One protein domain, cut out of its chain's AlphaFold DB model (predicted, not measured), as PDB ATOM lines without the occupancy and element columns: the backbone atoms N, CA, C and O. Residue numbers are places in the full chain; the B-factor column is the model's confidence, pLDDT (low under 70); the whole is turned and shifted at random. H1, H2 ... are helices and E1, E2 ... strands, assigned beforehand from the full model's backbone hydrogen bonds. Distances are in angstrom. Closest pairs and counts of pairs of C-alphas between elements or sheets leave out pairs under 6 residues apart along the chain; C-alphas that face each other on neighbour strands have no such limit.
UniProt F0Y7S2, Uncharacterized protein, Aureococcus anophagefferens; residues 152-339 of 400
ATOM      1  N   GLN A 152     -17.286  33.609 -17.102       78.62
ATOM      2  CA  GLN A 152     -16.927  32.966 -18.365       78.62
ATOM      3  C   GLN A 152     -16.854  33.955 -19.536       78.62
ATOM      4  O   GLN A 152     -15.909  33.921 -20.325       78.62
ATOM      5  N   ALA A 153     -17.814  34.884 -19.615       79.38
ATOM      6  CA  ALA A 153     -17.840  35.919 -20.647       79.38
ATOM      7  C   ALA A 153     -16.703  36.939 -20.470       79.38
ATOM      8  O   ALA A 153     -16.231  37.508 -21.453       79.38
ATOM      9  N   ARG A 154     -16.234  37.159 -19.230       84.94
ATOM     10  CA  ARG A 154     -15.040  37.977 -18.974       84.94
ATOM     11  C   ARG A 154     -13.780  37.267 -19.468       84.94
ATOM     12  O   ARG A 154     -13.043  37.881 -20.224       84.94
ATOM     13  N   VAL A 155     -13.595  35.990 -19.118       88.94
ATOM     14  CA  VAL A 155     -12.452  35.187 -19.588       88.94
ATOM     15  C   VAL A 155     -12.370  35.198 -21.114       88.94
ATOM     16  O   VAL A 155     -11.317  35.509 -21.653       88.94
ATOM     17  N   TYR A 156     -13.476  34.955 -21.827       88.69
ATOM     18  CA  TYR A 156     -13.455  34.994 -23.294       88.69
ATOM     19  C   TYR A 156     -13.103  36.384 -23.861       88.69
ATOM     20  O   TYR A 156     -12.329  36.482 -24.811       88.69
ATOM     21  N   ALA A 157     -13.616  37.466 -23.266       87.69
ATOM     22  CA  ALA A 157     -13.243  38.823 -23.668       87.69
ATOM     23  C   ALA A 157     -11.746  39.116 -23.436       87.69
ATOM     24  O   ALA A 157     -11.119  39.756 -24.277       87.69
ATOM     25  N   ASP A 158     -11.171  38.617 -22.336       90.12
ATOM     26  CA  ASP A 158      -9.736  38.726 -22.059       90.12
ATOM     27  C   ASP A 158      -8.911  37.921 -23.078       90.12
ATOM     28  O   ASP A 158      -7.983  38.474 -23.662       90.12
ATOM     29  N   LEU A 159      -9.290  36.669 -23.383       91.75
ATOM     30  CA  LEU A 159      -8.635  35.846 -24.416       91.75
ATOM     31  C   LEU A 159      -8.562  36.581 -25.767       91.75
ATOM     32  O   LEU A 159      -7.499  36.641 -26.384       91.75
ATOM     33  N   ARG A 160      -9.669  37.198 -26.200       89.88
ATOM     34  CA  ARG A 160      -9.741  37.970 -27.454       89.88
ATOM     35  C   ARG A 160      -8.864  39.217 -27.447       89.88
ATOM     36  O   ARG A 160      -8.250  39.535 -28.461       89.88
ATOM     37  N   ALA A 161      -8.794  39.924 -26.324       89.88
ATOM     38  CA  ALA A 161      -7.979  41.128 -26.211       89.88
ATOM     39  C   ALA A 161      -6.471  40.822 -26.083       89.88
ATOM     40  O   ALA A 161      -5.649  41.618 -26.543       89.88
ATOM     41  N   LEU A 162      -6.114  39.671 -25.501       90.94
ATOM     42  CA  LEU A 162      -4.737  39.193 -25.337       90.94
ATOM     43  C   LEU A 162      -4.160  38.586 -26.619       90.94
ATOM     44  O   LEU A 162      -3.043  38.923 -27.008       90.94
ATOM     45  N   PHE A 163      -4.914  37.699 -27.271       91.25
ATOM     46  CA  PHE A 163      -4.436  36.916 -28.415       91.25
ATOM     47  C   PHE A 163      -4.900  37.460 -29.774       91.25
ATOM     48  O   PHE A 163      -4.418  37.000 -30.807       91.25
ATOM     49  N   GLY A 164      -5.778  38.466 -29.787       85.50
ATOM     50  CA  GLY A 164      -6.247  39.155 -30.989       85.50
ATOM     51  C   GLY A 164      -7.520  38.562 -31.601       85.50
ATOM     52  O   GLY A 164      -7.918  37.431 -31.323       85.50
ATOM     53  N   ALA A 165      -8.165  39.357 -32.456       73.50
ATOM     54  CA  ALA A 165      -9.240  38.889 -33.324       73.50
ATOM     55  C   ALA A 165      -8.653  38.194 -34.563       73.50
ATOM     56  O   ALA A 165      -7.650  38.661 -35.101       73.50
ATOM     57  N   GLY A 166      -9.257  37.087 -35.007       71.00
ATOM     58  CA  GLY A 166      -8.773  36.309 -36.152       71.00
ATOM     59  C   GLY A 166      -7.508  35.468 -35.918       71.00
ATOM     60  O   GLY A 166      -6.967  34.941 -36.885       71.00
ATOM     61  N   SER A 167      -7.019  35.324 -34.679       81.12
ATOM     62  CA  SER A 167      -5.917  34.399 -34.372       81.12
ATOM     63  C   SER A 167      -6.414  32.984 -34.056       81.12
ATOM     64  O   SER A 167      -7.568  32.769 -33.693       81.12
ATOM     65  N   ASP A 168      -5.521  32.003 -34.173       84.56
ATOM     66  CA  ASP A 168      -5.805  30.568 -34.039       84.56
ATOM     67  C   ASP A 168      -5.890  30.065 -32.585       84.56
ATOM     68  O   ASP A 168      -5.851  28.859 -32.345       84.56
ATOM     69  N   PHE A 169      -5.979  30.959 -31.590       86.19
ATOM     70  CA  PHE A 169      -5.852  30.579 -30.178       86.19
ATOM     71  C   PHE A 169      -6.890  29.533 -29.739       86.19
ATOM     72  O   PHE A 169      -6.582  28.700 -28.887       86.19
ATOM     73  N   ASP A 170      -8.082  29.524 -30.339       85.50
ATOM     74  CA  ASP A 170      -9.173  28.600 -30.014       85.50
ATOM     75  C   ASP A 170      -9.309  27.388 -30.960       85.50
ATOM     76  O   ASP A 170     -10.290  26.644 -30.870       85.50
ATOM     77  N   ALA A 171      -8.316  27.136 -31.824       86.31
ATOM     78  CA  ALA A 171      -8.327  26.002 -32.750       86.31
ATOM     79  C   ALA A 171      -8.121  24.638 -32.055       86.31
ATOM     80  O   ALA A 171      -8.766  23.656 -32.426       86.31
ATOM     81  N   ASN A 172      -7.264  24.559 -31.032       88.56
ATOM     82  CA  ASN A 172      -7.082  23.370 -30.195       88.56
ATOM     83  C   ASN A 172      -6.874  23.760 -28.722       88.56
ATOM     84  O   ASN A 172      -5.743  23.966 -28.272       88.56
ATOM     85  N   VAL A 173      -7.969  23.872 -27.970       90.75
ATOM     86  CA  VAL A 173      -7.961  24.295 -26.561       90.75
ATOM     87  C   VAL A 173      -7.904  23.082 -25.632       90.75
ATOM     88  O   VAL A 173      -8.648  22.121 -25.826       90.75
ATOM     89  N   ALA A 174      -7.093  23.162 -24.579       92.31
ATOM     90  CA  ALA A 174      -7.200  22.296 -23.405       92.31
ATOM     91  C   ALA A 174      -7.686  23.105 -22.200       92.31
ATOM     92  O   ALA A 174      -7.063  24.107 -21.846       92.31
ATOM     93  N   GLU A 175      -8.768  22.669 -21.552       92.94
ATOM     94  CA  GLU A 175      -9.277  23.294 -20.327       92.94
ATOM     95  C   GLU A 175      -9.193  22.335 -19.135       92.94
ATOM     96  O   GLU A 175      -9.807  21.268 -19.150       92.94
ATOM     97  N   VAL A 176      -8.465  22.737 -18.087       90.62
ATOM     98  CA  VAL A 176      -8.367  22.004 -16.815       90.62
ATOM     99  C   VAL A 176      -9.375  22.546 -15.804       90.62
ATOM    100  O   VAL A 176      -9.376  23.740 -15.496       90.62
ATOM    101  N   GLY A 177     -10.187  21.644 -15.244       89.00
ATOM    102  CA  GLY A 177     -11.218  21.965 -14.253       89.00
ATOM    103  C   GLY A 177     -12.477  22.567 -14.870       89.00
ATOM    104  O   GLY A 177     -12.907  23.657 -14.491       89.00
ATOM    105  N   VAL A 178     -13.050  21.864 -15.846       87.69
ATOM    106  CA  VAL A 178     -14.171  22.332 -16.675       87.69
ATOM    107  C   VAL A 178     -15.491  22.434 -15.905       87.69
ATOM    108  O   VAL A 178     -16.422  23.124 -16.341       87.69
ATOM    109  N   GLY A 179     -15.614  21.729 -14.774       89.50
ATOM    110  CA  GLY A 179     -16.860  21.645 -14.020       89.50
ATOM    111  C   GLY A 179     -18.002  21.119 -14.896       89.50
ATOM    112  O   GLY A 179     -17.916  20.044 -15.469       89.50
ATOM    113  N   TYR A 180     -19.089  21.880 -15.041       88.62
ATOM    114  CA  TYR A 180     -20.195  21.497 -15.932       88.62
ATOM    115  C   TYR A 180     -20.051  22.016 -17.378       88.62
ATOM    116  O   TYR A 180     -21.006  21.928 -18.137       88.62
ATOM    117  N   GLY A 181     -18.896  22.561 -17.780       87.62
ATOM    118  CA  GLY A 181     -18.636  22.969 -19.170       87.62
ATOM    119  C   GLY A 181     -19.157  24.356 -19.576       87.62
ATOM    120  O   GLY A 181     -19.268  24.643 -20.761       87.62
ATOM    121  N   ALA A 182     -19.474  25.250 -18.632       89.44
ATOM    122  CA  ALA A 182     -19.945  26.605 -18.965       89.44
ATOM    123  C   ALA A 182     -18.898  27.472 -19.684       89.44
ATOM    124  O   ALA A 182     -19.239  28.303 -20.521       89.44
ATOM    125  N   GLN A 183     -17.627  27.333 -19.308       89.00
ATOM    126  CA  GLN A 183     -16.531  28.112 -19.879       89.00
ATOM    127  C   GLN A 183     -16.260  27.671 -21.322       89.00
ATOM    128  O   GLN A 183     -16.225  28.514 -22.218       89.00
ATOM    129  N   SER A 184     -16.168  26.359 -21.548       89.00
ATOM    130  CA  SER A 184     -16.002  25.759 -22.870       89.00
ATOM    131  C   SER A 184     -17.166  26.063 -23.818       89.00
ATOM    132  O   SER A 184     -16.929  26.424 -24.969       89.00
ATOM    133  N   ASP A 185     -18.407  26.029 -23.328       87.12
ATOM    134  CA  ASP A 185     -19.609  26.446 -24.064       87.12
ATOM    135  C   ASP A 185     -19.520  27.904 -24.546       87.12
ATOM    136  O   ASP A 185     -19.729  28.189 -25.725       87.12
ATOM    137  N   VAL A 186     -19.129  28.832 -23.664       86.62
ATOM    138  CA  VAL A 186     -18.944  30.252 -24.011       86.62
ATOM    139  C   VAL A 186     -17.829  30.445 -25.041       86.62
ATOM    140  O   VAL A 186     -18.041  31.167 -26.015       86.62
ATOM    141  N   VAL A 187     -16.670  29.797 -24.870       84.56
ATOM    142  CA  VAL A 187     -15.542  29.914 -25.815       84.56
ATOM    143  C   VAL A 187     -15.929  29.373 -27.196       84.56
ATOM    144  O   VAL A 187     -15.740  30.060 -28.197       84.56
ATOM    145  N   GLN A 188     -16.538  28.185 -27.263       80.88
ATOM    146  CA  GLN A 188     -16.928  27.554 -28.530       80.88
ATOM    147  C   GLN A 188     -18.027  28.335 -29.264       80.88
ATOM    148  O   GLN A 188     -17.964  28.487 -30.486       80.88
ATOM    149  N   ARG A 189     -19.023  28.862 -28.537       78.19
ATOM    150  CA  ARG A 189     -20.095  29.685 -29.121       78.19
ATOM    151  C   ARG A 189     -19.567  31.003 -29.659       78.19
ATOM    152  O   ARG A 189     -19.808  31.315 -30.820       78.19
ATOM    153  N   LEU A 190     -18.877  31.777 -28.820       78.88
ATOM    154  CA  LEU A 190     -18.470  33.136 -29.169       78.88
ATOM    155  C   LEU A 190     -17.327  33.154 -30.186       78.88
ATOM    156  O   LEU A 190     -17.338  34.003 -31.073       78.88
ATOM    157  N   GLY A 191     -16.395  32.201 -30.121       70.81
ATOM    158  CA  GLY A 191     -15.343  32.068 -31.128       70.81
ATOM    159  C   GLY A 191     -15.912  31.752 -32.513       70.81
ATOM    160  O   GLY A 191     -15.590  32.427 -33.488       70.81
ATOM    161  N   GLY A 192     -16.837  30.789 -32.600       63.44
ATOM    162  CA  GLY A 192     -17.470  30.416 -33.869       63.44
ATOM    163  C   GLY A 192     -18.434  31.466 -34.439       63.44
ATOM    164  O   GLY A 192     -18.877  31.314 -35.572       63.44
ATOM    165  N   LEU A 193     -18.794  32.501 -33.669       57.66
ATOM    166  CA  LEU A 193     -19.644  33.611 -34.124       57.66
ATOM    167  C   LEU A 193     -18.850  34.823 -34.630       57.66
ATOM    168  O   LEU A 193     -19.399  35.593 -35.410       57.66
ATOM    169  N   LEU A 194     -17.606  35.019 -34.179       55.09
ATOM    170  CA  LEU A 194     -16.885  36.285 -34.370       55.09
ATOM    171  C   LEU A 194     -15.793  36.261 -35.449       55.09
ATOM    172  O   LEU A 194     -15.418  37.331 -35.915       55.09
ATOM    173  N   ASP A 195     -15.282  35.091 -35.845       58.19
ATOM    174  CA  ASP A 195     -14.119  35.002 -36.754       58.19
ATOM    175  C   ASP A 195     -14.421  34.430 -38.146       58.19
ATOM    176  O   ASP A 195     -13.511  34.291 -38.957       58.19
ATOM    177  N   GLY A 196     -15.665  34.026 -38.432       56.84
ATOM    178  CA  GLY A 196     -16.062  33.424 -39.719       56.84
ATOM    179  C   GLY A 196     -15.438  32.052 -40.039       56.84
ATOM    180  O   GLY A 196     -15.935  31.343 -40.913       56.84
ATOM    181  N   ALA A 197     -14.393  31.643 -39.317       54.16
ATOM    182  CA  ALA A 197     -13.756  30.339 -39.431       54.16
ATOM    183  C   ALA A 197     -14.759  29.202 -39.140       54.16
ATOM    184  O   ALA A 197     -15.439  29.244 -38.106       54.16
ATOM    185  N   PRO A 198     -14.849  28.158 -39.991       55.88
ATOM    186  CA  PRO A 198     -15.747  27.033 -39.767       55.88
ATOM    187  C   PRO A 198     -15.482  26.364 -38.417       55.88
ATOM    188  O   PRO A 198     -14.442  25.750 -38.190       55.88
ATOM    189  N   ALA A 199     -16.457  26.437 -37.511       57.31
ATOM    190  CA  ALA A 199     -16.280  25.954 -36.142       57.31
ATOM    191  C   ALA A 199     -15.958  24.439 -36.063       57.31
ATOM    192  O   ALA A 199     -15.326  23.983 -35.115       57.31
ATOM    193  N   ARG A 200     -16.310  23.673 -37.107       53.78
ATOM    194  CA  ARG A 200     -15.995  22.241 -37.281       53.78
ATOM    195  C   ARG A 200     -14.508  21.884 -37.123       53.78
ATOM    196  O   ARG A 200     -14.212  20.760 -36.736       53.78
ATOM    197  N   ASP A 201     -13.600  22.814 -37.414       66.00
ATOM    198  CA  ASP A 201     -12.155  22.556 -37.401       66.00
ATOM    199  C   ASP A 201     -11.540  22.743 -35.996       66.00
ATOM    200  O   ASP A 201     -10.359  22.471 -35.778       66.00
ATOM    201  N   ARG A 202     -12.359  23.154 -35.013       76.06
ATOM    202  CA  ARG A 202     -11.946  23.436 -33.635       76.06
ATOM    203  C   ARG A 202     -12.070  22.215 -32.730       76.06
ATOM    204  O   ARG A 202     -13.105  21.539 -32.679       76.06
ATOM    205  N   ARG A 203     -11.018  21.973 -31.953       83.69
ATOM    206  CA  ARG A 203     -10.925  20.908 -30.950       83.69
ATOM    207  C   ARG A 203     -10.944  21.527 -29.562       83.69
ATOM    208  O   ARG A 203     -10.222  22.483 -29.289       83.69
ATOM    209  N   TYR A 204     -11.774  20.976 -28.684       87.19
ATOM    210  CA  TYR A 204     -11.845  21.409 -27.296       87.19
ATOM    211  C   TYR A 204     -11.723  20.192 -26.388       87.19
ATOM    212  O   TYR A 204     -12.602  19.329 -26.355       87.19
ATOM    213  N   THR A 205     -10.606  20.121 -25.674       88.44
ATOM    214  CA  THR A 205     -10.257  19.005 -24.800       88.44
ATOM    215  C   THR A 205     -10.621  19.370 -23.370       88.44
ATOM    216  O   THR A 205     -10.097  20.339 -22.814       88.44
ATOM    217  N   LEU A 206     -11.558  18.622 -22.793       87.62
ATOM    218  CA  LEU A 206     -11.966  18.776 -21.401       87.62
ATOM    219  C   LEU A 206     -11.044  17.917 -20.532       87.62
ATOM    220  O   LEU A 206     -10.788  16.773 -20.890       87.62
ATOM    221  N   CYS A 207     -10.536  18.476 -19.433       87.06
ATOM    222  CA  CYS A 207      -9.618  17.789 -18.524       87.06
ATOM    223  C   CYS A 207     -10.101  17.941 -17.070       87.06
ATOM    224  O   CYS A 207      -9.903  18.985 -16.438       87.06
ATOM    225  N   ASP A 208     -10.775  16.926 -16.536       86.56
ATOM    226  CA  ASP A 208     -11.334  16.919 -15.177       86.56
ATOM    227  C   ASP A 208     -11.468  15.470 -14.653       86.56
ATOM    228  O   ASP A 208     -10.838  14.543 -15.158       86.56
ATOM    229  N   LEU A 209     -12.263  15.234 -13.607       81.62
ATOM    230  CA  LEU A 209     -12.668  13.873 -13.246       81.62
ATOM    231  C   LEU A 209     -13.593  13.270 -14.318       81.62
ATOM    232  O   LEU A 209     -14.456  13.989 -14.823       81.62
ATOM    233  N   PRO A 210     -13.545  11.948 -14.578       82.56
ATOM    234  CA  PRO A 210     -14.403  11.295 -15.571       82.56
ATOM    235  C   PRO A 210     -15.900  11.563 -15.379       82.56
ATOM    236  O   PRO A 210     -16.626  11.784 -16.347       82.56
ATOM    237  N   GLU A 211     -16.393  11.599 -14.135       81.25
ATOM    238  CA  GLU A 211     -17.795  11.934 -13.870       81.25
ATOM    239  C   GLU A 211     -18.124  13.423 -14.109       81.25
ATOM    240  O   GLU A 211     -19.253  13.751 -14.479       81.25
ATOM    241  N   VAL A 212     -17.146  14.321 -13.954       82.88
ATOM    242  CA  VAL A 212     -17.286  15.763 -14.216       82.88
ATOM    243  C   VAL A 212     -17.230  16.031 -15.720       82.88
ATOM    244  O   VAL A 212     -18.090  16.737 -16.240       82.88
ATOM    245  N   GLU A 213     -16.330  15.373 -16.455       84.88
ATOM    246  CA  GLU A 213     -16.322  15.375 -17.922       84.88
ATOM    247  C   GLU A 213     -17.627  14.804 -18.497       84.88
ATOM    248  O   GLU A 213     -18.205  15.390 -19.413       84.88
ATOM    249  N   LYS A 214     -18.165  13.719 -17.917       84.81
ATOM    250  CA  LYS A 214     -19.475  13.162 -18.302       84.81
ATOM    251  C   LYS A 214     -20.619  14.150 -18.028       84.81
ATOM    252  O   LYS A 214     -21.520  14.271 -18.860       84.81
ATOM    253  N   LEU A 215     -20.579  14.900 -16.920       85.81
ATOM    254  CA  LEU A 215     -21.535  15.981 -16.639       85.81
ATOM    255  C   LEU A 215     -21.412  17.135 -17.646       85.81
ATOM    256  O   LEU A 215     -22.427  17.590 -18.176       85.81
ATOM    257  N   ALA A 216     -20.192  17.589 -17.939       86.00
ATOM    258  CA  ALA A 216     -19.931  18.626 -18.932       86.00
ATOM    259  C   ALA A 216     -20.393  18.193 -20.331       86.00
ATOM    260  O   ALA A 216     -21.067  18.957 -21.017       86.00
ATOM    261  N   GLY A 217     -20.133  16.945 -20.724       85.44
ATOM    262  CA  GLY A 217     -20.633  16.354 -21.965       85.44
ATOM    263  C   GLY A 217     -22.162  16.341 -22.039       85.44
ATOM    264  O   GLY A 217     -22.724  16.719 -23.067       85.44
ATOM    265  N   GLN A 218     -22.857  15.990 -20.949       86.88
ATOM    266  CA  GLN A 218     -24.324  16.072 -20.884       86.88
ATOM    267  C   GLN A 218     -24.846  17.510 -20.987       86.88
ATOM    268  O   GLN A 218     -25.813  17.747 -21.713       86.88
ATOM    269  N   TYR A 219     -24.225  18.465 -20.285       87.06
ATOM    270  CA  TYR A 219     -24.570  19.886 -20.375       87.06
ATOM    271  C   TYR A 219     -24.398  20.397 -21.807       87.06
ATOM    272  O   TYR A 219     -25.362  20.879 -22.401       87.06
ATOM    273  N   LEU A 220     -23.209  20.212 -22.388       84.19
ATOM    274  CA  LEU A 220     -22.869  20.653 -23.739       84.19
ATOM    275  C   LEU A 220     -23.781  20.003 -24.782       84.19
ATOM    276  O   LEU A 220     -24.262  20.688 -25.678       84.19
ATOM    277  N   ALA A 221     -24.101  18.713 -24.650       84.62
ATOM    278  CA  ALA A 221     -25.071  18.052 -25.519       84.62
ATOM    279  C   ALA A 221     -26.484  18.649 -25.382       84.62
ATOM    280  O   ALA A 221     -27.176  18.805 -26.388       84.62
ATOM    281  N   ALA A 222     -26.920  19.007 -24.170       83.56
ATOM    282  CA  ALA A 222     -28.227  19.620 -23.945       83.56
ATOM    283  C   ALA A 222     -28.329  21.025 -24.565       83.56
ATOM    284  O   ALA A 222     -29.298  21.288 -25.275       83.56
ATOM    285  N   VAL A 223     -27.327  21.892 -24.370       78.81
ATOM    286  CA  VAL A 223     -27.327  23.254 -24.947       78.81
ATOM    287  C   VAL A 223     -26.954  23.294 -26.434       78.81
ATOM    288  O   VAL A 223     -27.254  24.276 -27.109       78.81
ATOM    289  N   ARG A 224     -26.325  22.242 -26.981       76.00
ATOM    290  CA  ARG A 224     -26.132  22.075 -28.435       76.00
ATOM    291  C   ARG A 224     -27.391  21.568 -29.137       76.00
ATOM    292  O   ARG A 224     -27.633  21.967 -30.260       76.00
ATOM    293  N   ARG A 225     -28.225  20.730 -28.504       67.75
ATOM    294  CA  ARG A 225     -29.463  20.197 -29.123       67.75
ATOM    295  C   ARG A 225     -30.513  21.259 -29.476       67.75
ATOM    296  O   ARG A 225     -31.451  20.938 -30.197       67.75
ATOM    297  N   SER A 226     -30.379  22.486 -28.975       61.19
ATOM    298  CA  SER A 226     -31.219  23.625 -29.362       61.19
ATOM    299  C   SER A 226     -30.714  24.398 -30.590       61.19
ATOM    300  O   SER A 226     -31.365  25.364 -30.973       61.19
ATOM    301  N   GLU A 227     -29.574  24.022 -31.184       55.66
ATOM    302  CA  GLU A 227     -28.918  24.749 -32.283       55.66
ATOM    303  C   GLU A 227     -28.322  23.792 -33.338       55.66
ATOM    304  O   GLU A 227     -27.820  22.715 -33.020       55.66
ATOM    305  N   GLU A 228     -28.343  24.188 -34.612       44.91
ATOM    306  CA  GLU A 228     -27.660  23.461 -35.694       44.91
ATOM    307  C   GLU A 228     -26.148  23.778 -35.750       44.91
ATOM    308  O   GLU A 228     -25.709  24.854 -35.330       44.91
ATOM    309  N   PRO A 229     -25.366  22.953 -36.469       47.53
ATOM    310  CA  PRO A 229     -24.818  21.649 -36.080       47.53
ATOM    311  C   PRO A 229     -23.677  21.788 -35.036       47.53
ATOM    312  O   PRO A 229     -23.269  22.901 -34.701       47.53
ATOM    313  N   PRO A 230     -23.099  20.689 -34.497       48.16
ATOM    314  CA  PRO A 230     -22.073  20.774 -33.450       48.16
ATOM    315  C   PRO A 230     -20.813  21.551 -33.881       48.16
ATOM    316  O   PRO A 230     -20.082  21.145 -34.780       48.16
ATOM    317  N   ARG A 231     -20.531  22.647 -33.165       54.31
ATOM    318  CA  ARG A 231     -19.474  23.634 -33.467       54.31
ATOM    319  C   ARG A 231     -18.069  23.329 -32.918       54.31
ATOM    320  O   ARG A 231     -17.222  24.206 -32.962       54.31
ATOM    321  N   ALA A 232     -17.826  22.147 -32.355       53.84
ATOM    322  CA  ALA A 232     -16.481  21.688 -31.980       53.84
ATOM    323  C   ALA A 232     -16.493  20.196 -31.625       53.84
ATOM    324  O   ALA A 232     -17.451  19.715 -30.994       53.84
ATOM    325  N   THR A 233     -15.400  19.501 -31.930       56.97
ATOM    326  CA  THR A 233     -15.140  18.154 -31.407       56.97
ATOM    327  C   THR A 233     -14.743  18.261 -29.939       56.97
ATOM    328  O   THR A 233     -13.774  18.943 -29.598       56.97
ATOM    329  N   LEU A 234     -15.521  17.610 -29.071       56.31
ATOM    330  CA  LEU A 234     -15.215  17.484 -27.650       56.31
ATOM    331  C   LEU A 234     -14.374  16.231 -27.445       56.31
ATOM    332  O   LEU A 234     -14.888  15.123 -27.577       56.31
ATOM    333  N   ASN A 235     -13.109  16.426 -27.090       55.53
ATOM    334  CA  ASN A 235     -12.264  15.346 -26.604       55.53
ATOM    335  C   ASN A 235     -12.450  15.287 -25.080       55.53
ATOM    336  O   ASN A 235     -11.894  16.110 -24.352       55.53
ATOM    337  N   ALA A 236     -13.299  14.373 -24.612       48.62
ATOM    338  CA  ALA A 236     -13.276  13.927 -23.220       48.62
ATOM    339  C   ALA A 236     -12.171  12.870 -23.104       48.62
ATOM    340  O   ALA A 236     -12.091  12.003 -23.974       48.62
ATOM    341  N   ALA A 237     -11.334  12.982 -22.073       46.81
ATOM    342  CA  ALA A 237      -9.966  12.474 -22.025       46.81
ATOM    343  C   ALA A 237      -9.060  12.987 -23.178       46.81
ATOM    344  O   ALA A 237      -9.195  12.549 -24.325       46.81
ATOM    345  N   PRO A 238      -8.042  13.834 -22.911       45.69
ATOM    346  CA  PRO A 238      -6.794  13.668 -23.646       45.69
ATOM    347  C   PRO A 238      -6.305  12.238 -23.396       45.69
ATOM    348  O   PRO A 238      -6.278  11.786 -22.249       45.69
ATOM    349  N   ASP A 239      -5.907  11.531 -24.451       44.03
ATOM    350  CA  ASP A 239      -5.197  10.263 -24.294       44.03
ATOM    351  C   ASP A 239      -3.942  10.565 -23.462       44.03
ATOM    352  O   ASP A 239      -3.052  11.284 -23.911       44.03
ATOM    353  N   ALA A 240      -3.882  10.111 -22.208       39.72
ATOM    354  CA  ALA A 240      -2.820  10.509 -21.272       39.72
ATOM    355  C   ALA A 240      -1.438   9.916 -21.632       39.72
ATOM    356  O   ALA A 240      -0.423  10.198 -20.993       39.72
ATOM    357  N   THR A 241      -1.426   9.095 -22.680       35.88
ATOM    358  CA  THR A 241      -0.290   8.559 -23.429       35.88
ATOM    359  C   THR A 241       0.266   9.546 -24.464       35.88
ATOM    360  O   THR A 241       1.375   9.335 -24.958       35.88
ATOM    361  N   ALA A 242      -0.451  10.636 -24.772       45.03
ATOM    362  CA  ALA A 242      -0.000  11.722 -25.634       45.03
ATOM    363  C   ALA A 242       1.143  12.493 -24.960       45.03
ATOM    364  O   ALA A 242       0.966  13.537 -24.331       45.03
ATOM    365  N   THR A 243       2.351  11.955 -25.114       48.88
ATOM    366  CA  THR A 243       3.591  12.669 -24.838       48.88
ATOM    367  C   THR A 243       3.638  13.970 -25.634       48.88
ATOM    368  O   THR A 243       2.965  14.140 -26.656       48.88
ATOM    369  N   CYS A 244       4.438  14.905 -25.125       50.34
ATOM    370  CA  CYS A 244       4.422  16.318 -25.481       50.34
ATOM    371  C   CYS A 244       4.980  16.610 -26.900       50.34
ATOM    372  O   CYS A 244       6.051  17.189 -27.070       50.34
ATOM    373  N   GLY A 245       4.255  16.136 -27.911       51.47
ATOM    374  CA  GLY A 245       4.583  16.160 -29.337       51.47
ATOM    375  C   GLY A 245       3.517  15.498 -30.224       51.47
ATOM    376  O   GLY A 245       3.507  15.733 -31.428       51.47
ATOM    377  N   ALA A 246       2.584  14.719 -29.653       57.03
ATOM    378  CA  ALA A 246       1.407  14.215 -30.374       57.03
ATOM    379  C   ALA A 246       0.260  15.247 -30.460       57.03
ATOM    380  O   ALA A 246      -0.510  15.237 -31.421       57.03
ATOM    381  N   THR A 247       0.163  16.155 -29.480       66.81
ATOM    382  CA  THR A 247      -0.926  17.137 -29.372       66.81
ATOM    383  C   THR A 247      -0.371  18.532 -29.089       66.81
ATOM    384  O   THR A 247       0.021  18.835 -27.966       66.81
ATOM    385  N   ASN A 248      -0.375  19.399 -30.104       85.19
ATOM    386  CA  ASN A 248      -0.013  20.812 -29.961       85.19
ATOM    387  C   ASN A 248      -1.270  21.624 -29.633       85.19
ATOM    388  O   ASN A 248      -2.152  21.765 -30.487       85.19
ATOM    389  N   PHE A 249      -1.377  22.141 -28.410       90.75
ATOM    390  CA  PHE A 249      -2.505  22.981 -28.004       90.75
ATOM    391  C   PHE A 249      -2.237  24.449 -28.356       90.75
ATOM    392  O   PHE A 249      -1.159  24.988 -28.099       90.75
ATOM    393  N   THR A 250      -3.231  25.129 -28.924       92.50
ATOM    394  CA  THR A 250      -3.149  26.562 -29.253       92.50
ATOM    395  C   THR A 250      -3.431  27.454 -28.046       92.50
ATOM    396  O   THR A 250      -3.009  28.613 -28.045       92.50
ATOM    397  N   LEU A 251      -4.108  26.910 -27.023       93.94
ATOM    398  CA  LEU A 251      -4.389  27.548 -25.737       93.94
ATOM    399  C   LEU A 251      -4.523  26.512 -24.604       93.94
ATOM    400  O   LEU A 251      -5.320  25.578 -24.693       93.94
ATOM    401  N   PHE A 252      -3.825  26.751 -23.490       95.00
ATOM    402  CA  PHE A 252      -4.170  26.212 -22.172       95.00
ATOM    403  C   PHE A 252      -5.128  27.147 -21.428       95.00
ATOM    404  O   PHE A 252      -4.859  28.344 -21.306       95.00
ATOM    405  N   LEU A 253      -6.196  26.600 -20.859       95.06
ATOM    406  CA  LEU A 253      -7.143  27.329 -20.029       95.06
ATOM    407  C   LEU A 253      -7.306  26.644 -18.665       95.06
ATOM    408  O   LEU A 253      -7.475  25.433 -18.574       95.06
ATOM    409  N   SER A 254      -7.297  27.421 -17.584       93.81
ATOM    410  CA  SER A 254      -7.751  26.946 -16.271       93.81
ATOM    411  C   SER A 254      -8.370  28.094 -15.492       93.81
ATOM    412  O   SER A 254      -7.730  29.132 -15.304       93.81
ATOM    413  N   ASN A 255      -9.584  27.889 -14.978       92.19
ATOM    414  CA  ASN A 255     -10.263  28.879 -14.151       92.19
ATOM    415  C   ASN A 255     -10.212  28.484 -12.663       92.19
ATOM    416  O   ASN A 255     -11.054  27.722 -12.198       92.19
ATOM    417  N   TYR A 256      -9.204  28.969 -11.929       89.75
ATOM    418  CA  TYR A 256      -8.815  28.614 -10.547       89.75
ATOM    419  C   TYR A 256      -8.397  27.154 -10.305       89.75
ATOM    420  O   TYR A 256      -7.486  26.919  -9.505       89.75
ATOM    421  N   ALA A 257      -8.984  26.191 -11.014       89.69
ATOM    422  CA  ALA A 257      -8.831  24.760 -10.766       89.69
ATOM    423  C   ALA A 257      -7.375  24.274 -10.703       89.69
ATOM    424  O   ALA A 257      -7.026  23.565  -9.762       89.69
ATOM    425  N   PHE A 258      -6.499  24.697 -11.627       88.31
ATOM    426  CA  PHE A 258      -5.094  24.262 -11.634       88.31
ATOM    427  C   PHE A 258      -4.362  24.570 -10.315       88.31
ATOM    428  O   PHE A 258      -3.522  23.789  -9.882       88.31
ATOM    429  N   SER A 259      -4.717  25.662  -9.628       87.31
ATOM    430  CA  SER A 259      -4.124  26.016  -8.327       87.31
ATOM    431  C   SER A 259      -4.673  25.241  -7.127       87.31
ATOM    432  O   SER A 259      -4.079  25.280  -6.053       87.31
ATOM    433  N   GLU A 260      -5.794  24.537  -7.288       86.06
ATOM    434  CA  GLU A 260      -6.404  23.700  -6.242       86.06
ATOM    435  C   GLU A 260      -5.915  22.235  -6.311       86.06
ATOM    436  O   GLU A 260      -6.152  21.426  -5.405       86.06
ATOM    437  N   LEU A 261      -5.174  21.901  -7.370       84.62
ATOM    438  CA  LEU A 261      -4.487  20.628  -7.560       84.62
ATOM    439  C   LEU A 261      -3.285  20.467  -6.615       84.62
ATOM    440  O   LEU A 261      -2.570  21.431  -6.339       84.62
ATOM    441  N   SER A 262      -2.997  19.234  -6.183       83.62
ATOM    442  CA  SER A 262      -1.705  18.901  -5.564       83.62
ATOM    443  C   SER A 262      -0.558  19.046  -6.568       83.62
ATOM    444  O   SER A 262      -0.754  18.909  -7.777       83.62
ATOM    445  N   ALA A 263       0.650  19.297  -6.055       84.44
ATOM    446  CA  ALA A 263       1.852  19.513  -6.861       84.44
ATOM    447  C   ALA A 263       2.100  18.385  -7.882       84.44
ATOM    448  O   ALA A 263       2.442  18.671  -9.026       84.44
ATOM    449  N   ASP A 264       1.839  17.133  -7.501       81.88
ATOM    450  CA  ASP A 264       2.018  15.954  -8.359       81.88
ATOM    451  C   ASP A 264       1.062  15.959  -9.567       81.88
ATOM    452  O   ASP A 264       1.428  15.562 -10.668       81.88
ATOM    453  N   VAL A 265      -0.158  16.487  -9.413       81.81
ATOM    454  CA  VAL A 265      -1.130  16.605 -10.520       81.81
ATOM    455  C   VAL A 265      -0.845  17.820 -11.376       81.81
ATOM    456  O   VAL A 265      -0.968  17.757 -12.597       81.81
ATOM    457  N   GLN A 266      -0.429  18.922 -10.746       85.12
ATOM    458  CA  GLN A 266       0.104  20.060 -11.484       85.12
ATOM    459  C   GLN A 266       1.294  19.616 -12.341       85.12
ATOM    460  O   GLN A 266       1.408  20.087 -13.462       85.12
ATOM    461  N   GLN A 267       2.134  18.686 -11.864       85.25
ATOM    462  CA  GLN A 267       3.225  18.082 -12.636       85.25
ATOM    463  C   GLN A 267       2.724  17.236 -13.817       85.25
ATOM    464  O   GLN A 267       3.239  17.393 -14.919       85.25
ATOM    465  N   ILE A 268       1.688  16.412 -13.638       84.06
ATOM    466  CA  ILE A 268       1.102  15.623 -14.739       84.06
ATOM    467  C   ILE A 268       0.544  16.539 -15.839       84.06
ATOM    468  O   ILE A 268       0.966  16.449 -16.992       84.06
ATOM    469  N   TYR A 269      -0.331  17.488 -15.488       88.31
ATOM    470  CA  TYR A 269      -0.867  18.451 -16.460       88.31
ATOM    471  C   TYR A 269       0.210  19.347 -17.064       88.31
ATOM    472  O   TYR A 269       0.100  19.771 -18.214       88.31
ATOM    473  N   TRP A 270       1.257  19.639 -16.299       88.69
ATOM    474  CA  TRP A 270       2.407  20.366 -16.792       88.69
ATOM    475  C   TRP A 270       3.122  19.618 -17.919       88.69
ATOM    476  O   TRP A 270       3.428  20.213 -18.952       88.69
ATOM    477  N   ASP A 271       3.366  18.323 -17.717       84.75
ATOM    478  CA  ASP A 271       4.120  17.482 -18.641       84.75
ATOM    479  C   ASP A 271       3.324  16.985 -19.850       84.75
ATOM    480  O   ASP A 271       3.941  16.639 -20.858       84.75
ATOM    481  N   GLN A 272       1.993  16.970 -19.766       84.31
ATOM    482  CA  GLN A 272       1.102  16.540 -20.850       84.31
ATOM    483  C   GLN A 272       0.472  17.705 -21.623       84.31
ATOM    484  O   GLN A 272       0.216  17.573 -22.816       84.31
ATOM    485  N   ILE A 273       0.203  18.836 -20.961       89.00
ATOM    486  CA  ILE A 273      -0.593  19.929 -21.537       89.00
ATOM    487  C   ILE A 273       0.172  21.252 -21.509       89.00
ATOM    488  O   ILE A 273       0.497  21.778 -22.567       89.00
ATOM    489  N   VAL A 274       0.499  21.791 -20.325       91.06
ATOM    490  CA  VAL A 274       0.994  23.179 -20.191       91.06
ATOM    491  C   VAL A 274       2.240  23.426 -21.037       91.06
ATOM    492  O   VAL A 274       2.273  24.399 -21.787       91.06
ATOM    493  N   LYS A 275       3.246  22.542 -20.965       88.38
ATOM    494  CA  LYS A 275       4.499  22.734 -21.712       88.38
ATOM    495  C   LYS A 275       4.365  22.526 -23.234       88.38
ATOM    496  O   LYS A 275       5.304  22.847 -23.953       88.38
ATOM    497  N   CYS A 276       3.217  22.032 -23.711       87.81
ATOM    498  CA  CYS A 276       2.865  21.890 -25.133       87.81
ATOM    499  C   CYS A 276       1.749  22.834 -25.598       87.81
ATOM    500  O   CYS A 276       1.253  22.709 -26.722       87.81
ATOM    501  N   SER A 277       1.370  23.795 -24.758       92.06
ATOM    502  CA  SER A 277       0.426  24.844 -25.116       92.06
ATOM    503  C   SER A 277       1.172  26.098 -25.550       92.06
ATOM    504  O   SER A 277       1.840  26.745 -24.739       92.06
ATOM    505  N   ALA A 278       1.008  26.481 -26.818       93.00
ATOM    506  CA  ALA A 278       1.642  27.670 -27.399       93.00
ATOM    507  C   ALA A 278       1.279  28.967 -26.652       93.00
ATOM    508  O   ALA A 278       2.042  29.931 -26.652       93.00
ATOM    509  N   ARG A 279       0.100  28.988 -26.021       95.12
ATOM    510  CA  ARG A 279      -0.448  30.112 -25.260       95.12
ATOM    511  C   ARG A 279      -1.154  29.599 -24.019       95.12
ATOM    512  O   ARG A 279      -1.577  28.440 -23.980       95.12
ATOM    513  N   GLY A 280      -1.368  30.464 -23.038       95.50
ATOM    514  CA  GLY A 280      -2.116  30.089 -21.846       95.50
ATOM    515  C   GLY A 280      -2.770  31.248 -21.125       95.50
ATOM    516  O   GLY A 280      -2.283  32.376 -21.151       95.50
ATOM    517  N   TYR A 281      -3.881  30.936 -20.466       95.81
ATOM    518  CA  TYR A 281      -4.647  31.846 -19.631       95.81
ATOM    519  C   TYR A 281      -5.101  31.110 -18.370       95.81
ATOM    520  O   TYR A 281      -5.901  30.171 -18.431       95.81
ATOM    521  N   VAL A 282      -4.587  31.516 -17.210       94.38
ATOM    522  CA  VAL A 282      -4.833  30.804 -15.952       94.38
ATOM    523  C   VAL A 282      -5.180  31.781 -14.841       94.38
ATOM    524  O   VAL A 282      -4.296  32.442 -14.304       94.38
ATOM    525  N   THR A 283      -6.451  31.846 -14.437       91.00
ATOM    526  CA  THR A 283      -6.777  32.437 -13.129       91.00
ATOM    527  C   THR A 283      -6.330  31.446 -12.060       91.00
ATOM    528  O   THR A 283      -6.607  30.248 -12.156       91.00
ATOM    529  N   MET A 284      -5.597  31.907 -11.050       87.81
ATOM    530  CA  MET A 284      -5.047  31.006 -10.040       87.81
ATOM    531  C   MET A 284      -4.831  31.640  -8.682       87.81
ATOM    532  O   MET A 284      -4.684  32.855  -8.552       87.81
ATOM    533  N   ASN A 285      -4.783  30.767  -7.675       82.88
ATOM    534  CA  ASN A 285      -4.320  31.087  -6.344       82.88
ATOM    535  C   ASN A 285      -2.801  30.825  -6.217       82.88
ATOM    536  O   ASN A 285      -2.354  29.704  -6.442       82.88
ATOM    537  N   GLY A 286      -2.022  31.828  -5.804       78.00
ATOM    538  CA  GLY A 286      -0.554  31.760  -5.678       78.00
ATOM    539  C   GLY A 286       0.210  32.204  -6.938       78.00
ATOM    540  O   GLY A 286      -0.349  32.228  -8.029       78.00
ATOM    541  N   LEU A 287       1.484  32.592  -6.776       71.44
ATOM    542  CA  LEU A 287       2.321  33.170  -7.849       71.44
ATOM    543  C   LEU A 287       3.502  32.278  -8.286       71.44
ATOM    544  O   LEU A 287       4.128  32.545  -9.314       71.44
ATOM    545  N   ASP A 288       3.779  31.189  -7.562       81.38
ATOM    546  CA  ASP A 288       4.928  30.292  -7.793       81.38
ATOM    547  C   ASP A 288       4.945  29.667  -9.203       81.38
ATOM    548  O   ASP A 288       5.999  29.309  -9.737       81.38
ATOM    549  N   PHE A 289       3.777  29.582  -9.848       83.31
ATOM    550  CA  PHE A 289       3.626  29.077 -11.210       83.31
ATOM    551  C   PHE A 289       4.362  29.919 -12.263       83.31
ATOM    552  O   PHE A 289       4.884  29.362 -13.225       83.31
ATOM    553  N   ILE A 290       4.497  31.237 -12.077       83.94
ATOM    554  CA  ILE A 290       5.225  32.098 -13.029       83.94
ATOM    555  C   ILE A 290       6.719  31.761 -13.015       83.94
ATOM    556  O   ILE A 290       7.351  31.630 -14.063       83.94
ATOM    557  N   ALA A 291       7.287  31.548 -11.825       83.44
ATOM    558  CA  ALA A 291       8.675  31.115 -11.670       83.44
ATOM    559  C   ALA A 291       8.910  29.695 -12.221       83.44
ATOM    560  O   ALA A 291      10.036  29.340 -12.574       83.44
ATOM    561  N   ARG A 292       7.864  28.864 -12.304       85.88
ATOM    562  CA  ARG A 292       7.891  27.560 -12.981       85.88
ATOM    563  C   ARG A 292       7.844  27.710 -14.509       85.88
ATOM    564  O   ARG A 292       8.689  27.119 -15.171       85.88
ATOM    565  N   LEU A 293       6.949  28.547 -15.043       85.94
ATOM    566  CA  LEU A 293       6.869  28.900 -16.470       85.94
ATOM    567  C   LEU A 293       8.196  29.431 -17.015       85.94
ATOM    568  O   LEU A 293       8.760  28.845 -17.939       85.94
ATOM    569  N   ARG A 294       8.757  30.464 -16.381       84.25
ATOM    570  CA  ARG A 294      10.011  31.086 -16.833       84.25
ATOM    571  C   ARG A 294      11.196  30.117 -16.827       84.25
ATOM    572  O   ARG A 294      11.994  30.132 -17.757       84.25
ATOM    573  N   ARG A 295      11.285  29.221 -15.833       86.56
ATOM    574  CA  ARG A 295      12.328  28.173 -15.772       86.56
ATOM    575  C   ARG A 295      12.229  27.123 -16.881       86.56
ATOM    576  O   ARG A 295      13.202  26.414 -17.103       86.56
ATOM    577  N   ALA A 296      11.089  27.017 -17.558       84.00
ATOM    578  CA  ALA A 296      10.857  26.051 -18.628       84.00
ATOM    579  C   ALA A 296      10.836  26.674 -20.034       84.00
ATOM    580  O   ALA A 296      10.378  26.032 -20.973       84.00
ATOM    581  N   GLY A 297      11.315  27.912 -20.185       85.56
ATOM    582  CA  GLY A 297      11.424  28.585 -21.483       85.56
ATOM    583  C   GLY A 297      10.259  29.509 -21.845       85.56
ATOM    584  O   GLY A 297      10.379  30.255 -22.813       85.56
ATOM    585  N   PHE A 298       9.186  29.561 -21.047       84.31
ATOM    586  CA  PHE A 298       8.121  30.563 -21.192       84.31
ATOM    587  C   PHE A 298       8.591  31.915 -20.628       84.31
ATOM    588  O   PHE A 298       8.168  32.354 -19.557       84.31
ATOM    589  N   GLY A 299       9.556  32.539 -21.308       82.12
ATOM    590  CA  GLY A 299      10.182  33.797 -20.883       82.12
ATOM    591  C   GLY A 299       9.225  34.993 -20.898       82.12
ATOM    592  O   GLY A 299       9.401  35.930 -20.123       82.12
ATOM    593  N   ASP A 300       8.184  34.925 -21.727       84.19
ATOM    594  CA  ASP A 300       7.093  35.893 -21.841       84.19
ATOM    595  C   ASP A 300       5.991  35.707 -20.781       84.19
ATOM    596  O   ASP A 300       5.107  36.555 -20.658       84.19
ATOM    597  N   ALA A 301       6.043  34.629 -19.985       87.19
ATOM    598  CA  ALA A 301       5.054  34.368 -18.950       87.19
ATOM    599  C   ALA A 301       4.990  35.517 -17.936       87.19
ATOM    600  O   ALA A 301       5.971  35.837 -17.244       87.19
ATOM    601  N   THR A 302       3.806  36.107 -17.812       86.56
ATOM    602  CA  THR A 302       3.559  37.286 -16.989       86.56
ATOM    603  C   THR A 302       2.323  37.126 -16.110       86.56
ATOM    604  O   THR A 302       1.432  36.318 -16.385       86.56
ATOM    605  N   LEU A 303       2.287  37.900 -15.028       84.50
ATOM    606  CA  LEU A 303       1.071  38.122 -14.260       84.50
ATOM    607  C   LEU A 303       0.329  39.279 -14.921       84.50
ATOM    608  O   LEU A 303       0.847  40.388 -14.939       84.50
ATOM    609  N   MET A 304      -0.870  39.018 -15.426       81.25
ATOM    610  CA  MET A 304      -1.849  40.059 -15.699       81.25
ATOM    611  C   MET A 304      -2.551  40.370 -14.372       81.25
ATOM    612  O   MET A 304      -3.449  39.638 -13.930       81.25
ATOM    613  N   ASP A 305      -2.078  41.404 -13.680       66.94
ATOM    614  CA  ASP A 305      -2.530  41.733 -12.337       66.94
ATOM    615  C   ASP A 305      -3.730  42.685 -12.377       66.94
ATOM    616  O   ASP A 305      -3.691  43.814 -12.866       66.94
ATOM    617  N   SER A 306      -4.845  42.229 -11.809       55.06
ATOM    618  CA  SER A 306      -6.058  43.052 -11.692       55.06
ATOM    619  C   SER A 306      -5.973  44.075 -10.549       55.06
ATOM    620  O   SER A 306      -6.907  44.853 -10.328       55.06
ATOM    621  N   TYR A 307      -4.852  44.095  -9.826       52.84
ATOM    622  CA  TYR A 307      -4.522  45.038  -8.768       52.84
ATOM    623  C   TYR A 307      -3.031  45.401  -8.856       52.84
ATOM    624  O   TYR A 307      -2.212  44.519  -9.054       52.84
ATOM    625  N   PRO A 308      -2.621  46.663  -8.646       53.31
ATOM    626  CA  PRO A 308      -1.196  46.988  -8.620       53.31
ATOM    627  C   PRO A 308      -0.483  46.228  -7.489       53.31
ATOM    628  O   PRO A 308      -0.840  46.415  -6.319       53.31
ATOM    629  N   GLN A 309       0.535  45.416  -7.814       50.00
ATOM    630  CA  GLN A 309       1.324  44.659  -6.824       50.00
ATOM    631  C   GLN A 309       1.857  45.552  -5.703       50.00
ATOM    632  O   GLN A 309       1.825  45.175  -4.531       50.00
ATOM    633  N   GLU A 310       2.267  46.773  -6.052       48.34
ATOM    634  CA  GLU A 310       2.698  47.806  -5.111       48.34
ATOM    635  C   GLU A 310       1.694  48.004  -3.967       48.34
ATOM    636  O   GLU A 310       2.085  48.106  -2.807       48.34
ATOM    637  N   LEU A 311       0.391  48.033  -4.267       46.47
ATOM    638  CA  LEU A 311      -0.675  48.275  -3.291       46.47
ATOM    639  C   LEU A 311      -1.054  47.022  -2.489       46.47
ATOM    640  O   LEU A 311      -1.700  47.137  -1.446       46.47
ATOM    641  N   CYS A 312      -0.725  45.829  -2.987       51.62
ATOM    642  CA  CYS A 312      -1.188  44.553  -2.447       51.62
ATOM    643  C   CYS A 312      -0.127  43.438  -2.643       51.62
ATOM    644  O   CYS A 312      -0.382  42.475  -3.360       51.62
ATOM    645  N   PRO A 313       1.042  43.502  -1.977       52.16
ATOM    646  CA  PRO A 313       2.152  42.562  -2.207       52.16
ATOM    647  C   PRO A 313       1.844  41.098  -1.837       52.16
ATOM    648  O   PRO A 313       2.543  40.194  -2.276       52.16
ATOM    649  N   ASN A 314       0.780  40.858  -1.064       55.44
ATOM    650  CA  ASN A 314       0.296  39.525  -0.691       55.44
ATOM    651  C   ASN A 314      -0.916  39.097  -1.549       55.44
ATOM    652  O   ASN A 314      -1.816  38.402  -1.063       55.44
ATOM    653  N   ILE A 315      -0.986  39.542  -2.813       56.22
ATOM    654  CA  ILE A 315      -1.955  39.021  -3.783       56.22
ATOM    655  C   ILE A 315      -1.691  37.534  -3.979       56.22
ATOM    656  O   ILE A 315      -0.741  37.095  -4.616       56.22
ATOM    657  N   THR A 316      -2.601  36.748  -3.420       64.06
ATOM    658  CA  THR A 316      -2.672  35.310  -3.632       64.06
ATOM    659  C   THR A 316      -3.561  34.960  -4.819       64.06
ATOM    660  O   THR A 316      -3.928  33.803  -4.903       64.06
ATOM    661  N   GLN A 317      -3.993  35.906  -5.665       78.44
ATOM    662  CA  GLN A 317      -4.924  35.655  -6.777       78.44
ATOM    663  C   GLN A 317      -4.635  36.538  -7.988       78.44
ATOM    664  O   GLN A 317      -4.798  37.751  -7.902       78.44
ATOM    665  N   GLY A 318      -4.313  35.944  -9.132       85.75
ATOM    666  CA  GLY A 318      -4.138  36.703 -10.368       85.75
ATOM    667  C   GLY A 318      -4.352  35.857 -11.613       85.75
ATOM    668  O   GLY A 318      -4.744  34.690 -11.517       85.75
ATOM    669  N   VAL A 319      -4.131  36.465 -12.775       90.44
ATOM    670  CA  VAL A 319      -4.205  35.779 -14.064       90.44
ATOM    671  C   VAL A 319      -2.795  35.626 -14.607       90.44
ATOM    672  O   VAL A 319      -2.123  36.616 -14.859       90.44
ATOM    673  N   VAL A 320      -2.336  34.395 -14.791       92.00
ATOM    674  CA  VAL A 320      -1.069  34.119 -15.468       92.00
ATOM    675  C   VAL A 320      -1.336  33.929 -16.954       92.00
ATOM    676  O   VAL A 320      -2.229  33.168 -17.330       92.00
ATOM    677  N   VAL A 321      -0.569  34.632 -17.785       93.94
ATOM    678  CA  VAL A 321      -0.694  34.628 -19.247       93.94
ATOM    679  C   VAL A 321       0.671  34.356 -19.880       93.94
ATOM    680  O   VAL A 321       1.685  34.866 -19.405       93.94
ATOM    681  N   TRP A 322       0.693  33.567 -20.956       95.12
ATOM    682  CA  TRP A 322       1.836  33.413 -21.868       95.12
ATOM    683  C   TRP A 322       1.345  33.227 -23.307       95.12
ATOM    684  O   TRP A 322       0.167  32.939 -23.538       95.12
ATOM    685  N   GLY A 323       2.237  33.398 -24.282       93.75
ATOM    686  CA  GLY A 323       1.917  33.420 -25.707       93.75
ATOM    687  C   GLY A 323       1.132  34.665 -26.139       93.75
ATOM    688  O   GLY A 323       0.460  34.641 -27.171       93.75
ATOM    689  N   ALA A 324       1.174  35.734 -25.335       93.19
ATOM    690  CA  ALA A 324       0.519  37.018 -25.586       93.19
ATOM    691  C   ALA A 324       1.575  38.129 -25.731       93.19
ATOM    692  O   ALA A 324       2.495  38.191 -24.915       93.19
ATOM    693  N   PRO A 325       1.445  39.057 -26.698       92.38
ATOM    694  CA  PRO A 325       2.311  40.231 -26.757       92.38
ATOM    695  C   PRO A 325       2.197  41.060 -25.470       92.38
ATOM    696  O   PRO A 325       1.083  41.351 -25.033       92.38
ATOM    697  N   LEU A 326       3.319  41.512 -24.899       88.88
ATOM    698  CA  LEU A 326       3.321  42.300 -23.654       88.88
ATOM    699  C   LEU A 326       2.403  43.532 -23.746       88.88
ATOM    700  O   LEU A 326       1.555  43.737 -22.885       88.88
ATOM    701  N   ALA A 327       2.460  44.262 -24.864       90.25
ATOM    702  CA  ALA A 327       1.584  45.404 -25.124       90.25
ATOM    703  C   ALA A 327       0.081  45.046 -25.179       90.25
ATOM    704  O   ALA A 327      -0.766  45.924 -25.024       90.25
ATOM    705  N   ALA A 328      -0.288  43.786 -25.436       90.00
ATOM    706  CA  ALA A 328      -1.674  43.327 -25.329       90.00
ATOM    707  C   ALA A 328      -2.075  43.111 -23.863       90.00
ATOM    708  O   ALA A 328      -3.150  43.562 -23.469       90.00
ATOM    709  N   VAL A 329      -1.193  42.518 -23.049       88.69
ATOM    710  CA  VAL A 329      -1.383  42.383 -21.594       88.69
ATOM    711  C   VAL A 329      -1.564  43.762 -20.954       88.69
ATOM    712  O   VAL A 329      -2.599  44.010 -20.340       88.69
ATOM    713  N   GLU A 330      -0.638  44.691 -21.203       86.06
ATOM    714  CA  GLU A 330      -0.677  46.065 -20.677       86.06
ATOM    715  C   GLU A 330      -1.982  46.796 -21.041       86.06
ATOM    716  O   GLU A 330      -2.578  47.478 -20.204       86.06
ATOM    717  N   ARG A 331      -2.490  46.623 -22.274       87.56
ATOM    718  CA  ARG A 331      -3.790  47.186 -22.686       87.56
ATOM    719  C   ARG A 331      -4.963  46.574 -21.920       87.56
ATOM    720  O   ARG A 331      -5.885  47.306 -21.560       87.56
ATOM    721  N   VAL A 332      -4.959  45.262 -21.673       85.62
ATOM    722  CA  VAL A 332      -6.034  44.581 -20.926       85.62
ATOM    723  C   VAL A 332      -6.017  44.975 -19.448       85.62
ATOM    724  O   VAL A 332      -7.080  45.243 -18.879       85.62
ATOM    725  N   GLU A 333      -4.834  45.105 -18.843       83.12
ATOM    726  CA  GLU A 333      -4.662  45.637 -17.487       83.12
ATOM    727  C   GLU A 333      -5.137  47.089 -17.391       83.12
ATOM    728  O   GLU A 333      -5.985  47.408 -16.553       83.12
ATOM    729  N   ALA A 334      -4.673  47.963 -18.290       81.00
ATOM    730  CA  ALA A 334      -5.081  49.364 -18.337       81.00
ATOM    731  C   ALA A 334      -6.601  49.512 -18.517       81.00
ATOM    732  O   ALA A 334      -7.230  50.327 -17.836       81.00
ATOM    733  N   ALA A 335      -7.225  48.686 -19.363       81.56
ATOM    734  CA  ALA A 335      -8.675  48.650 -19.530       81.56
ATOM    735  C   ALA A 335      -9.400  48.170 -18.257       81.56
ATOM    736  O   ALA A 335     -10.420  48.749 -17.874       81.56
ATOM    737  N   ALA A 336      -8.878  47.154 -17.560       76.44
ATOM    738  CA  ALA A 336      -9.443  46.672 -16.299       76.44
ATOM    739  C   ALA A 336      -9.374  47.747 -15.194       76.44
ATOM    740  O   ALA A 336     -10.405  48.096 -14.601       76.44
ATOM    741  N   LEU A 337      -8.181  48.317 -14.975       71.00
ATOM    742  CA  LEU A 337      -7.885  49.415 -14.040       71.00
ATOM    743  C   LEU A 337      -8.640  50.709 -14.396       71.00
ATOM    744  O   LEU A 337      -9.018  51.492 -13.519       71.00
ATOM    745  N   GLY A 338      -8.935  50.911 -15.680       72.88
ATOM    746  CA  GLY A 338      -9.738  52.016 -16.189       72.88
ATOM    747  C   GLY A 338     -11.180  52.030 -15.676       72.88
ATOM    748  O   GLY A 338     -11.753  53.109 -15.525       72.88
ATOM    749  N   THR A 339     -11.768  50.869 -15.357       73.62
ATOM    750  CA  THR A 339     -13.207  50.783 -15.061       73.62
ATOM    751  C   THR A 339     -13.606  51.520 -13.766       73.62
ATOM    752  O   THR A 339     -13.065  51.238 -12.692       73.62
TER     753      THR A 339
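AT A GLANCE: This is residues 152 to 339 of the 400 residues of an uncharacterized protein of Aureococcus anophagefferens (UniProt F0Y7S2). One twisted sheet of seven strands is the core of this domain, with a row of four helices, H3, H2, H1 and H7, over one face and the single helix H6 over the opposite face at the E6 end. H5 lies off the sheet, on the side where H6 is, and the very short H4 stands at the sheet's level. The printed part has 188 residues with seven named helices and seven named strands, in the order H1 E1 H2 E2 H3 E3 E4 H4 H5 E5 H6 E6 E7 H7; the class is mixed, helices and strands. The sheet runs E3 E2 E1 E4 E5 E7 E6 and is mixed, parallel from E3 to E5 and antiparallel from E5 to E6. The whole is compact, with a radius of gyration of the C-alphas of 16.2 A and spans of 49 by 37 by 27 A.

HOW THE PARTS SIT: Start at the sheet's edge strand E3, residues 233 to 236, parallel to E2, residues 203 to 207, where N 204 and O 233 are 3.0 A apart. E2 is parallel to E1, residues 172 to 176, with N 205 and O 173 at 2.8 A. E1 is parallel to E4, residues 251 to 255, with N 253 and O 174 at 2.8 A. E4 is parallel to E5, residues 280 to 285, with N 281 and O 252 at 2.9 A. E5 is antiparallel to E7, residues 317 to 322, with N 320 and O 282 at 2.8 A. E7 forms a hairpin with the edge strand E6, residues 302 to 304, with N 304 and O 319 at 2.8 A. From edge to edge the strands' lines turn by 106 degrees. Now look for the helices. H2, residues 182 to 194, lies over E2 and E1 at a height over the sheet of 11.1 A, and H3, residues 210 to 224, lies over E3 on the same face. H1, residues 152 to 163, is on that face too, over E4 and E5, and runs slantwise to the strands, at 45 degrees to E5 on the local plane. Residues 152 to 156 of H1 touch H2 at a steep tilt of 50 degrees; the closest C-alphas, of Gln 152 and Gln 183, are 5.1 A apart. Residues 158 to 163 of H1 touch H7, residues 326 to 338, closest at the C-alphas of Leu 162 and Ala 328, 5.1 A. H6, residues 288 to 295, is on the opposite face from H1 and only just over E7 and E6, with 3 C-alphas on each. H4, residues 257 to 260, is at the sheet's level, and H5, residues 263 to 272, is not on the sheet. Parallel neighbours joined through helices, strand-helix-strand units, are E1, H2, E2; E2, H3, E3; and E4, H4 H5, E5; E5, H6, E6 is a split one, with E7 between its strands; each crossover is right-handed. Every O i to N i+4 pair is within hydrogen-bond range in H1, H2, H3, H5, H6 and H7; H4 is too short for such a pair.

IN THESE COORDINATES: Find C-alpha 152 at (-16.927, 32.966, -18.365), where H1 begins; it is 16.5 A long. H2 measures 18.4 A, H3 20.5 A, H5 14.3 A and H7 17.9 A; E7 measures 16.7 A and E5 15.7 A. H7 ends at C-alpha 338, at (-9.738, 52.016, -16.189).

THE WHOLE: The printed part has no cut; its farthest C-alphas, of Glu 228 and Glu 310, are 49.5 A apart. The long links are E3 to E4, residues 237 to 250, and E6 to E7, residues 305 to 316. Mean pLDDT of the printed part is 78.3; look for values under 70 in residues 192 to 201, 225 to 247 and 305 to 316.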